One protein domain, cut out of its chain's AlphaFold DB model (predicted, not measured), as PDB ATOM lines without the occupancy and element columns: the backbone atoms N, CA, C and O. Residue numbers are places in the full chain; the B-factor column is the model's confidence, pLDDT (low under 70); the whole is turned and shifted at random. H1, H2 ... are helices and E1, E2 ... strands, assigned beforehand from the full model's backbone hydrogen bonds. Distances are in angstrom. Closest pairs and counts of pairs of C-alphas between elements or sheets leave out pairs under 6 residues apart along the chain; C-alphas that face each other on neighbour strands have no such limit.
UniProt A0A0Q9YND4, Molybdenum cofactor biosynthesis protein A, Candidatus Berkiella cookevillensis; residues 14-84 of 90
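This is residues 14 to 84 of the 90 residues of the protein "Molybdenum cofactor biosynthesis protein A" of Candidatus Berkiella cookevillensis (UniProt A0A0Q9YND4). Two parallel strands, E1 and E2, make a narrow ribbon with the long helix H3 running back over one face; a looped head at one end holds the short helices H1 and H2. The 71 printed residues include E1, H1, H2, H3 and E2 in chain order, of mixed class, helices and strands. The whole is loose, radius of gyration of the C-alphas 14.5 A, spanning 42 by 23 by 23 A.

E1, residues 14 to 21, and E2, residues 71 to 78, are parallel neighbours at 26 degrees; N 16 and O 73 are 2.8 A apart, within hydrogen-bond range. H1, residues 32 to 35, and H2, residues 40 to 43, are close but not clearly touching; their closest C-alphas, Phe 34 and Phe 41, are 7.4 A apart. H3, residues 50 to 67, comes closest to E1 at the C-alphas of Ile 64 and Leu 14, 7.9 A. E1, H1 H2 H3, E2 form a strand-helix-strand unit, parallel strands with helices between. Every O i to N i+4 pair of H3 is within hydrogen-bond range; H1 and H2 are too short for one.

E1 begins at C-alpha 14 (-29.808, -51.023, 33.256) and is 21.3 A long. H3 measures 25.6 A. E2, 22.6 A, ends at C-alpha 78 (-36.345, -33.549, 29.413).

The farthest C-alphas, Ser 29 and Lys 66, are 42.2 A apart. The printed part has no cut, and no printed residue is under 70 in pLDDT.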
ATOM      1  N   LEU A  14     -29.464 -52.250  32.545       95.31
ATOM      2  CA  LEU A  14     -29.808 -51.023  33.256       95.31
ATOM      3  C   LEU A  14     -30.308 -49.991  32.244       95.31
ATOM      4  O   LEU A  14     -29.617 -49.686  31.273       95.31
ATOM      5  N   GLU A  15     -31.497 -49.444  32.482       97.12
ATOM      6  CA  GLU A  15     -32.063 -48.351  31.690       97.12
ATOM      7  C   GLU A  15     -32.060 -47.060  32.507       97.12
ATOM      8  O   GLU A  15     -32.519 -47.031  33.649       97.12
ATOM      9  N   VAL A  16     -31.534 -45.990  31.919       97.75
ATOM     10  CA  VAL A  16     -31.374 -44.691  32.572       97.75
ATOM     11  C   VAL A  16     -32.082 -43.635  31.747       97.75
ATOM     12  O   VAL A  16     -31.654 -43.305  30.644       97.75
ATOM     13  N   VAL A  17     -33.141 -43.061  32.306       97.75
ATOM     14  CA  VAL A  17     -33.795 -41.878  31.747       97.75
ATOM     15  C   VAL A  17     -33.033 -40.647  32.225       97.75
ATOM     16  O   VAL A  17     -33.176 -40.214  33.368       97.75
ATOM     17  N   LEU A  18     -32.185 -40.095  31.360       97.25
ATOM     18  CA  LEU A  18     -31.328 -38.961  31.681       97.25
ATOM     19  C   LEU A  18     -31.937 -37.665  31.151       97.25
ATOM     20  O   LEU A  18     -32.018 -37.443  29.941       97.25
ATOM     21  N   LYS A  19     -32.320 -36.773  32.063       95.69
ATOM     22  CA  LYS A  19     -32.820 -35.444  31.720       95.69
ATOM     23  C   LYS A  19     -31.675 -34.536  31.271       95.69
ATOM     24  O   LYS A  19     -30.899 -34.058  32.093       95.69
ATOM     25  N   THR A  20     -31.573 -34.289  29.969       95.25
ATOM     26  CA  THR A  20     -30.503 -33.461  29.388       95.25
ATOM     27  C   THR A  20     -30.932 -32.010  29.176       95.25
ATOM     28  O   THR A  20     -30.081 -31.117  29.151       95.25
ATOM     29  N   VAL A  21     -32.242 -31.762  29.062       94.81
ATOM     30  CA  VAL A  21     -32.821 -30.443  28.773       94.81
ATOM     31  C   VAL A  21     -34.032 -30.166  29.670       94.81
ATOM     32  O   VAL A  21     -34.954 -30.964  29.786       94.81
ATOM     33  N   GLU A  22     -34.085 -28.986  30.274       94.56
ATOM     34  CA  GLU A  22     -35.195 -28.515  31.123       94.56
ATOM     35  C   GLU A  22     -36.078 -27.493  30.387       94.56
ATOM     36  O   GLU A  22     -36.705 -26.624  30.991       94.56
ATOM     37  N   ARG A  23     -36.086 -27.530  29.055       93.44
ATOM     38  CA  ARG A  23     -36.802 -26.609  28.166       93.44
ATOM     39  C   ARG A  23     -37.419 -27.396  27.013       93.44
ATOM     40  O   ARG A  23     -36.879 -28.422  26.608       93.44
ATOM     41  N   CYS A  24     -38.545 -26.909  26.508       95.81
ATOM     42  CA  CYS A  24     -39.266 -27.483  25.378       95.81
ATOM     43  C   CYS A  24     -39.647 -26.365  24.402       95.81
ATOM     44  O   CYS A  24     -39.861 -25.227  24.818       95.81
ATOM     45  N   ASN A  25     -39.719 -26.688  23.115       96.38
ATOM     46  CA  ASN A  25     -40.215 -25.807  22.055       96.38
ATOM     47  C   ASN A  25     -41.711 -26.025  21.759       96.38
ATOM     48  O   ASN A  25     -42.273 -25.313  20.932       96.38
ATOM     49  N   ILE A  26     -42.357 -26.971  22.447       96.50
ATOM     50  CA  ILE A  26     -43.798 -27.221  22.389       96.50
ATOM     51  C   ILE A  26     -44.387 -27.008  23.786       96.50
ATOM     52  O   ILE A  26     -43.867 -27.517  24.779       96.50
ATOM     53  N   ASN A  27     -45.497 -26.273  23.867       95.25
ATOM     54  CA  ASN A  27     -46.254 -26.083  25.103       95.25
ATOM     55  C   ASN A  27     -47.463 -27.032  25.150       95.25
ATOM     56  O   ASN A  27     -48.602 -26.607  24.961       95.25
ATOM     57  N   CYS A  28     -47.221 -28.331  25.347       95.94
ATOM     58  CA  CYS A  28     -48.300 -29.318  25.427       95.94
ATOM     59  C   CYS A  28     -49.233 -28.995  26.605       95.94
ATOM     60  O   CYS A  28     -48.778 -28.911  27.748       95.94
ATOM     61  N   SER A  29     -50.542 -28.888  26.355       95.31
ATOM     62  CA  SER A  29     -51.544 -28.561  27.387       95.31
ATOM     63  C   SER A  29     -51.566 -29.560  28.549       95.31
ATOM     64  O   SER A  29     -51.871 -29.188  29.676       95.31
ATOM     65  N   TYR A  30     -51.171 -30.808  28.294       94.12
ATOM     66  CA  TYR A  30     -51.107 -31.900  29.265       94.12
ATOM     67  C   TYR A  30     -49.706 -32.110  29.880       94.12
ATOM     68  O   TYR A  30     -49.439 -33.154  30.473       94.12
ATOM     69  N   CYS A  31     -48.773 -31.162  29.729       94.81
ATOM     70  CA  CYS A  31     -47.426 -31.315  30.280       94.81
ATOM     71  C   CYS A  31     -47.415 -31.194  31.813       94.81
ATOM     72  O   CYS A  31     -47.439 -30.085  32.351       94.81
ATOM     73  N   TYR A  32     -47.283 -32.326  32.510       92.50
ATOM     74  CA  TYR A  32     -47.207 -32.360  33.976       92.50
ATOM     75  C   TYR A  32     -46.027 -31.546  34.537       92.50
ATOM     76  O   TYR A  32     -46.101 -31.023  35.636       92.50
ATOM     77  N   PHE A  33     -44.920 -31.419  33.800       94.25
ATOM     78  CA  PHE A  33     -43.721 -30.774  34.334       94.25
ATOM     79  C   PHE A  33     -43.764 -29.240  34.236       94.25
ATOM     80  O   PHE A  33     -43.351 -28.551  35.161       94.25
ATOM     81  N   PHE A  34     -44.266 -28.687  33.126       94.06
ATOM     82  CA  PHE A  34     -44.275 -27.233  32.907       94.06
ATOM     83  C   PHE A  34     -45.595 -26.562  33.325       94.06
ATOM     84  O   PHE A  34     -45.593 -25.395  33.739       94.06
ATOM     85  N   ASN A  35     -46.716 -27.290  33.268       94.06
ATOM     86  CA  ASN A  35     -48.054 -26.727  33.474       94.06
ATOM     87  C   ASN A  35     -48.699 -27.084  34.823       94.06
ATOM     88  O   ASN A  35     -49.681 -26.443  35.187       94.06
ATOM     89  N   ASP A  36     -48.123 -27.995  35.611       92.31
ATOM     90  CA  ASP A  36     -48.621 -28.320  36.958       92.31
ATOM     91  C   ASP A  36     -48.209 -27.264  38.012       92.31
ATOM     92  O   ASP A  36     -47.571 -26.254  37.694       92.31
ATOM     93  N   LYS A  37     -48.618 -27.452  39.273       94.00
ATOM     94  CA  LYS A  37     -48.423 -26.506  40.383       94.00
ATOM     95  C   LYS A  37     -46.959 -26.309  40.766       94.00
ATOM     96  O   LYS A  37     -46.603 -25.214  41.201       94.00
ATOM     97  N   ASP A  38     -46.121 -27.336  40.621       93.88
ATOM     98  CA  ASP A  38     -44.690 -27.195  40.880       93.88
ATOM     99  C   ASP A  38     -44.031 -26.345  39.783       93.88
ATOM    100  O   ASP A  38     -44.035 -26.688  38.601       93.88
ATOM    101  N   LYS A  39     -43.455 -25.209  40.187       93.75
ATOM    102  CA  LYS A  39     -42.723 -24.280  39.315       93.75
ATOM    103  C   LYS A  39     -41.217 -24.262  39.603       93.75
ATOM    104  O   LYS A  39     -40.522 -23.343  39.166       93.75
ATOM    105  N   SER A  40     -40.693 -25.263  40.316       93.44
ATOM    106  CA  SER A  40     -39.261 -25.433  40.614       93.44
ATOM    107  C   SER A  40     -38.385 -25.363  39.358       93.44
ATOM    108  O   SER A  40     -37.327 -24.726  39.379       93.44
ATOM    109  N   PHE A  41     -38.886 -25.878  38.228       92.25
ATOM    110  CA  PHE A  41     -38.211 -25.861  36.928       92.25
ATOM    111  C   PHE A  41     -37.781 -24.467  36.448       92.25
ATOM    112  O   PHE A  41     -36.826 -24.344  35.675       92.25
ATOM    113  N   LEU A  42     -38.445 -23.399  36.911       92.62
ATOM    114  CA  LEU A  42     -38.068 -22.020  36.589       92.62
ATOM    115  C   LEU A  42     -36.655 -21.681  37.085       92.62
ATOM    116  O   LEU A  42     -35.973 -20.858  36.476       92.62
ATOM    117  N   LYS A  43     -36.206 -22.340  38.160       95.56
ATOM    118  CA  LYS A  43     -34.869 -22.183  38.746       95.56
ATOM    119  C   LYS A  43     -33.854 -23.184  38.192       95.56
ATOM    120  O   LYS A  43     -32.660 -23.024  38.428       95.56
ATOM    121  N   HIS A  44     -34.299 -24.212  37.470       94.19
ATOM    122  CA  HIS A  44     -33.406 -25.237  36.940       94.19
ATOM    123  C   HIS A  44     -32.597 -24.703  35.745       94.19
ATOM    124  O   HIS A  44     -33.125 -23.929  34.925       94.19
ATOM    125  N   PRO A  45     -31.323 -25.124  35.603       94.50
ATOM    126  CA  PRO A  45     -30.521 -24.791  34.433       94.50
ATOM    127  C   PRO A  45     -31.184 -25.340  33.169       94.50
ATOM    128  O   PRO A  45     -31.824 -26.383  33.193       94.50
ATOM    129  N   LYS A  46     -31.021 -24.643  32.040       93.62
ATOM    130  CA  LYS A  46     -31.653 -25.036  30.765       93.62
ATOM    131  C   LYS A  46     -31.165 -26.395  30.255       93.62
ATOM    132  O   LYS A  46     -31.943 -27.130  29.654       93.62
ATOM    133  N   TYR A  47     -29.892 -26.694  30.492       94.19
ATOM    134  CA  TYR A  47     -29.201 -27.882  30.014       94.19
ATOM    135  C   TYR A  47     -28.449 -28.536  31.165       94.19
ATOM    136  O   TYR A  47     -27.966 -27.845  32.067       94.19
ATOM    137  N   ILE A  48     -28.304 -29.855  31.093       93.88
ATOM    138  CA  ILE A  48     -27.379 -30.597  31.947       93.88
ATOM    139  C   ILE A  48     -25.955 -30.031  31.802       93.88
ATOM    140  O   ILE A  48     -25.518 -29.678  30.701       93.88
ATOM    141  N   SER A  49     -25.234 -29.904  32.917       92.69
ATOM    142  CA  SER A  49     -23.847 -29.431  32.919       92.69
ATOM    143  C   SER A  49     -22.874 -30.565  32.585       92.69
ATOM    144  O   SER A  49     -23.170 -31.735  32.822       92.69
ATOM    145  N   LEU A  50     -21.679 -30.224  32.086       91.81
ATOM    146  CA  LEU A  50     -20.610 -31.211  31.871       91.81
ATOM    147  C   LEU A  50     -20.228 -31.923  33.173       91.81
ATOM    148  O   LEU A  50     -20.122 -33.142  33.184       91.81
ATOM    149  N   LYS A  51     -20.140 -31.181  34.284       95.12
ATOM    150  CA  LYS A  51     -19.869 -31.757  35.605       95.12
ATOM    151  C   LYS A  51     -20.904 -32.817  35.998       95.12
ATOM    152  O   LYS A  51     -20.530 -33.883  36.466       95.12
ATOM    153  N   MET A  52     -22.192 -32.548  35.766       95.69
ATOM    154  CA  MET A  52     -23.260 -33.513  36.042       95.69
ATOM    155  C   MET A  52     -23.172 -34.737  35.120       95.69
ATOM    156  O   MET A  52     -23.419 -35.851  35.565       95.69
ATOM    157  N   ILE A  53     -22.798 -34.550  33.848       94.94
ATOM    158  CA  ILE A  53     -22.543 -35.671  32.930       94.94
ATOM    159  C   ILE A  53     -21.412 -36.555  33.473       94.94
ATOM    160  O   ILE A  53     -21.576 -37.769  33.533       94.94
ATOM    161  N   GLU A  54     -20.298 -35.964  33.909       96.69
ATOM    162  CA  GLU A  54     -19.173 -36.696  34.506       96.69
ATOM    163  C   GLU A  54     -19.592 -37.463  35.767       96.69
ATOM    164  O   GLU A  54     -19.265 -38.643  35.901       96.69
ATOM    165  N   ASP A  55     -20.360 -36.825  36.656       98.00
ATOM    166  CA  ASP A  55     -20.857 -37.448  37.887       98.00
ATOM    167  C   ASP A  55     -21.795 -38.624  37.600       98.00
ATOM    168  O   ASP A  55     -21.664 -39.687  38.210       98.00
ATOM    169  N   VAL A  56     -22.702 -38.474  36.631       97.69
ATOM    170  CA  VAL A  56     -23.590 -39.558  36.193       97.69
ATOM    171  C   VAL A  56     -22.783 -40.695  35.573       97.69
ATOM    172  O   VAL A  56     -23.006 -41.852  35.921       97.69
ATOM    173  N   CYS A  57     -21.817 -40.398  34.702       97.75
ATOM    174  CA  CYS A  57     -20.943 -41.411  34.114       97.75
ATOM    175  C   CYS A  57     -20.181 -42.194  35.191       97.75
ATOM    176  O   CYS A  57     -20.133 -43.424  35.133       97.75
ATOM    177  N   HIS A  58     -19.628 -41.504  36.192       98.25
ATOM    178  CA  HIS A  58     -18.940 -42.143  37.310       98.25
ATOM    179  C   HIS A  58     -19.891 -43.024  38.131       98.25
ATOM    180  O   HIS A  58     -19.598 -44.196  38.368       98.25
ATOM    181  N   PHE A  59     -21.057 -42.491  38.504       97.94
ATOM    182  CA  PHE A  59     -22.075 -43.220  39.258       97.94
ATOM    183  C   PHE A  59     -22.525 -44.496  38.533       97.94
ATOM    184  O   PHE A  59     -22.548 -45.578  39.126       97.94
ATOM    185  N   LEU A  60     -22.838 -44.389  37.238       97.56
ATOM    186  CA  LEU A  60     -23.273 -45.525  36.429       97.56
ATOM    187  C   LEU A  60     -22.167 -46.564  36.298       97.56
ATOM    188  O   LEU A  60     -22.446 -47.745  36.483       97.56
ATOM    189  N   ARG A  61     -20.923 -46.139  36.052       97.56
ATOM    190  CA  ARG A  61     -19.770 -47.038  35.968       97.56
ATOM    191  C   ARG A  61     -19.609 -47.877  37.237       97.56
ATOM    192  O   ARG A  61     -19.550 -49.100  37.157       97.56
ATOM    193  N   VAL A  62     -19.590 -47.227  38.400       97.62
ATOM    194  CA  VAL A  62     -19.467 -47.917  39.693       97.62
ATOM    195  C   VAL A  62     -20.625 -48.901  39.895       97.62
ATOM    196  O   VAL A  62     -20.418 -50.030  40.342       97.62
ATOM    197  N   GLY A  63     -21.848 -48.497  39.537       94.00
ATOM    198  CA  GLY A  63     -23.041 -49.333  39.643       94.00
ATOM    199  C   GLY A  63     -22.994 -50.581  38.758       94.00
ATOM    200  O   GLY A  63     -23.214 -51.687  39.256       94.00
ATOM    201  N   ILE A  64     -22.684 -50.426  37.467       95.81
ATOM    202  CA  ILE A  64     -22.659 -51.550  36.519       95.81
ATOM    203  C   ILE A  64     -21.523 -52.532  36.826       95.81
ATOM    204  O   ILE A  64     -21.743 -53.739  36.732       95.81
ATOM    205  N   GLU A  65     -20.354 -52.046  37.266       95.12
ATOM    206  CA  GLU A  65     -19.226 -52.893  37.678       95.12
ATOM    207  C   GLU A  65     -19.596 -53.720  38.922       95.12
ATOM    208  O   GLU A  65     -19.430 -54.942  38.937       95.12
ATOM    209  N   LYS A  66     -20.179 -53.081  39.948       94.06
ATOM    210  CA  LYS A  66     -20.592 -53.749  41.195       94.06
ATOM    211  C   LYS A  66     -21.690 -54.790  40.975       94.06
ATOM    212  O   LYS A  66     -21.684 -55.838  41.619       94.06
ATOM    213  N   LEU A  67     -22.645 -54.493  40.097       92.69
ATOM    214  CA  LEU A  67     -23.812 -55.340  39.840       92.69
ATOM    215  C   LEU A  67     -23.611 -56.316  38.672       92.69
ATOM    216  O   LEU A  67     -24.496 -57.129  38.413       92.69
ATOM    217  N   LYS A  68     -22.453 -56.271  37.995       93.75
ATOM    218  CA  LYS A  68     -22.126 -57.093  36.818       93.75
ATOM    219  C   LYS A  68     -23.185 -56.983  35.710       93.75
ATOM    220  O   LYS A  68     -23.586 -57.992  35.127       93.75
ATOM    221  N   ILE A  69     -23.645 -55.757  35.457       94.69
ATOM    222  CA  ILE A  69     -24.637 -55.449  34.422       94.69
ATOM    223  C   ILE A  69     -23.915 -55.294  33.085       94.69
ATOM    224  O   ILE A  69     -22.970 -54.518  32.976       94.69
ATOM    225  N   GLU A  70     -24.373 -56.016  32.066       94.44
ATOM    226  CA  GLU A  70     -23.709 -56.070  30.756       94.44
ATOM    227  C   GLU A  70     -24.271 -55.055  29.756       94.44
ATOM    228  O   GLU A  70     -23.556 -54.622  28.856       94.44
ATOM    229  N   ASN A  71     -25.531 -54.643  29.916       95.94
ATOM    230  CA  ASN A  71     -26.191 -53.726  28.990       95.94
ATOM    231  C   ASN A  71     -26.599 -52.437  29.703       95.94
ATOM    232  O   ASN A  71     -27.425 -52.456  30.613       95.94
ATOM    233  N   LEU A  72     -26.064 -51.304  29.260       96.62
ATOM    234  CA  LEU A  72     -26.492 -49.979  29.703       96.62
ATOM    235  C   LEU A  72     -27.230 -49.284  28.558       96.62
ATOM    236  O   LEU A  72     -26.694 -49.156  27.462       96.62
ATOM    237  N   VAL A  73     -28.440 -48.802  28.826       97.75
ATOM    238  CA  VAL A  73     -29.223 -47.996  27.885       97.75
ATOM    239  C   VAL A  73     -29.481 -46.632  28.498       97.75
ATOM    240  O   VAL A  73     -30.027 -46.534  29.594       97.75
ATOM    241  N   ILE A  74     -29.103 -45.578  27.778       97.50
ATOM    242  CA  ILE A  74     -29.343 -44.194  28.182       97.50
ATOM    243  C   ILE A  74     -30.406 -43.603  27.263       97.50
ATOM    244  O   ILE A  74     -30.237 -43.549  26.047       97.50
ATOM    245  N   ILE A  75     -31.499 -43.154  27.864       97.88
ATOM    246  CA  ILE A  75     -32.632 -42.525  27.200       97.88
ATOM    247  C   ILE A  75     -32.543 -41.034  27.502       97.88
ATOM    248  O   ILE A  75     -32.746 -40.613  28.641       97.88
ATOM    249  N   PHE A  76     -32.220 -40.225  26.495       96.50
ATOM    250  CA  PHE A  76     -32.226 -38.775  26.659       96.50
ATOM    251  C   PHE A  76     -33.660 -38.259  26.748       96.50
ATOM    252  O   PHE A  76     -34.475 -38.481  25.858       96.50
ATOM    253  N   HIS A  77     -33.948 -37.560  27.839       96.25
ATOM    254  CA  HIS A  77     -35.255 -36.996  28.151       96.25
ATOM    255  C   HIS A  77     -35.101 -35.549  28.660       96.25
ATOM    256  O   HIS A  77     -34.047 -34.926  28.520       96.25
ATOM    257  N   GLY A  78     -36.158 -34.982  29.240       94.12
ATOM    258  CA  GLY A  78     -36.345 -33.549  29.413       94.12
ATOM    259  C   GLY A  78     -37.618 -33.014  28.786       94.12
ATOM    260  O   GLY A  78     -38.609 -33.731  28.690       94.12
ATOM    261  N   GLY A  79     -37.573 -31.737  28.406       94.81
ATOM    262  CA  GLY A  79     -38.574 -31.142  27.525       94.81
ATOM    263  C   GLY A  79     -38.392 -31.668  26.104       94.81
ATOM    264  O   GLY A  79     -38.861 -32.755  25.796       94.81
ATOM    265  N   GLU A  80     -37.653 -30.934  25.273       96.12
ATOM    266  CA  GLU A  80     -37.254 -31.383  23.933       96.12
ATOM    267  C   GLU A  80     -35.741 -31.679  23.922       96.12
ATOM    268  O   GLU A  80     -34.937 -30.738  23.903       96.12
ATOM    269  N   PRO A  81     -35.319 -32.961  23.975       94.69
ATOM    270  CA  PRO A  81     -33.906 -33.339  24.029       94.69
ATOM    271  C   PRO A  81     -33.076 -32.798  22.862       94.69
ATOM    272  O   PRO A  81     -31.903 -32.466  23.053       94.69
ATOM    273  N   LEU A  82     -33.673 -32.643  21.674       94.06
ATOM    274  CA  LEU A  82     -32.972 -32.138  20.490       94.06
ATOM    275  C   LEU A  82     -32.695 -30.626  20.533       94.06
ATOM    276  O   LEU A  82     -31.990 -30.111  19.666       94.06
ATOM    277  N   LEU A  83     -33.169 -29.901  21.557       94.00
ATOM    278  CA  LEU A  83     -32.753 -28.513  21.797       94.00
ATOM    279  C   LEU A  83     -31.337 -28.398  22.368       94.00
ATOM    280  O   LEU A  83     -30.765 -27.302  22.353       94.00
ATOM    281  N   GLN A  84     -30.760 -29.489  22.880       90.31
ATOM    282  CA  GLN A  84     -29.370 -29.479  23.315       90.31
ATOM    283  C   GLN A  84     -28.466 -29.289  22.097       90.31
ATOM    284  O   GLN A  84     -28.324 -30.171  21.250       90.31
TER     285      GLN A  84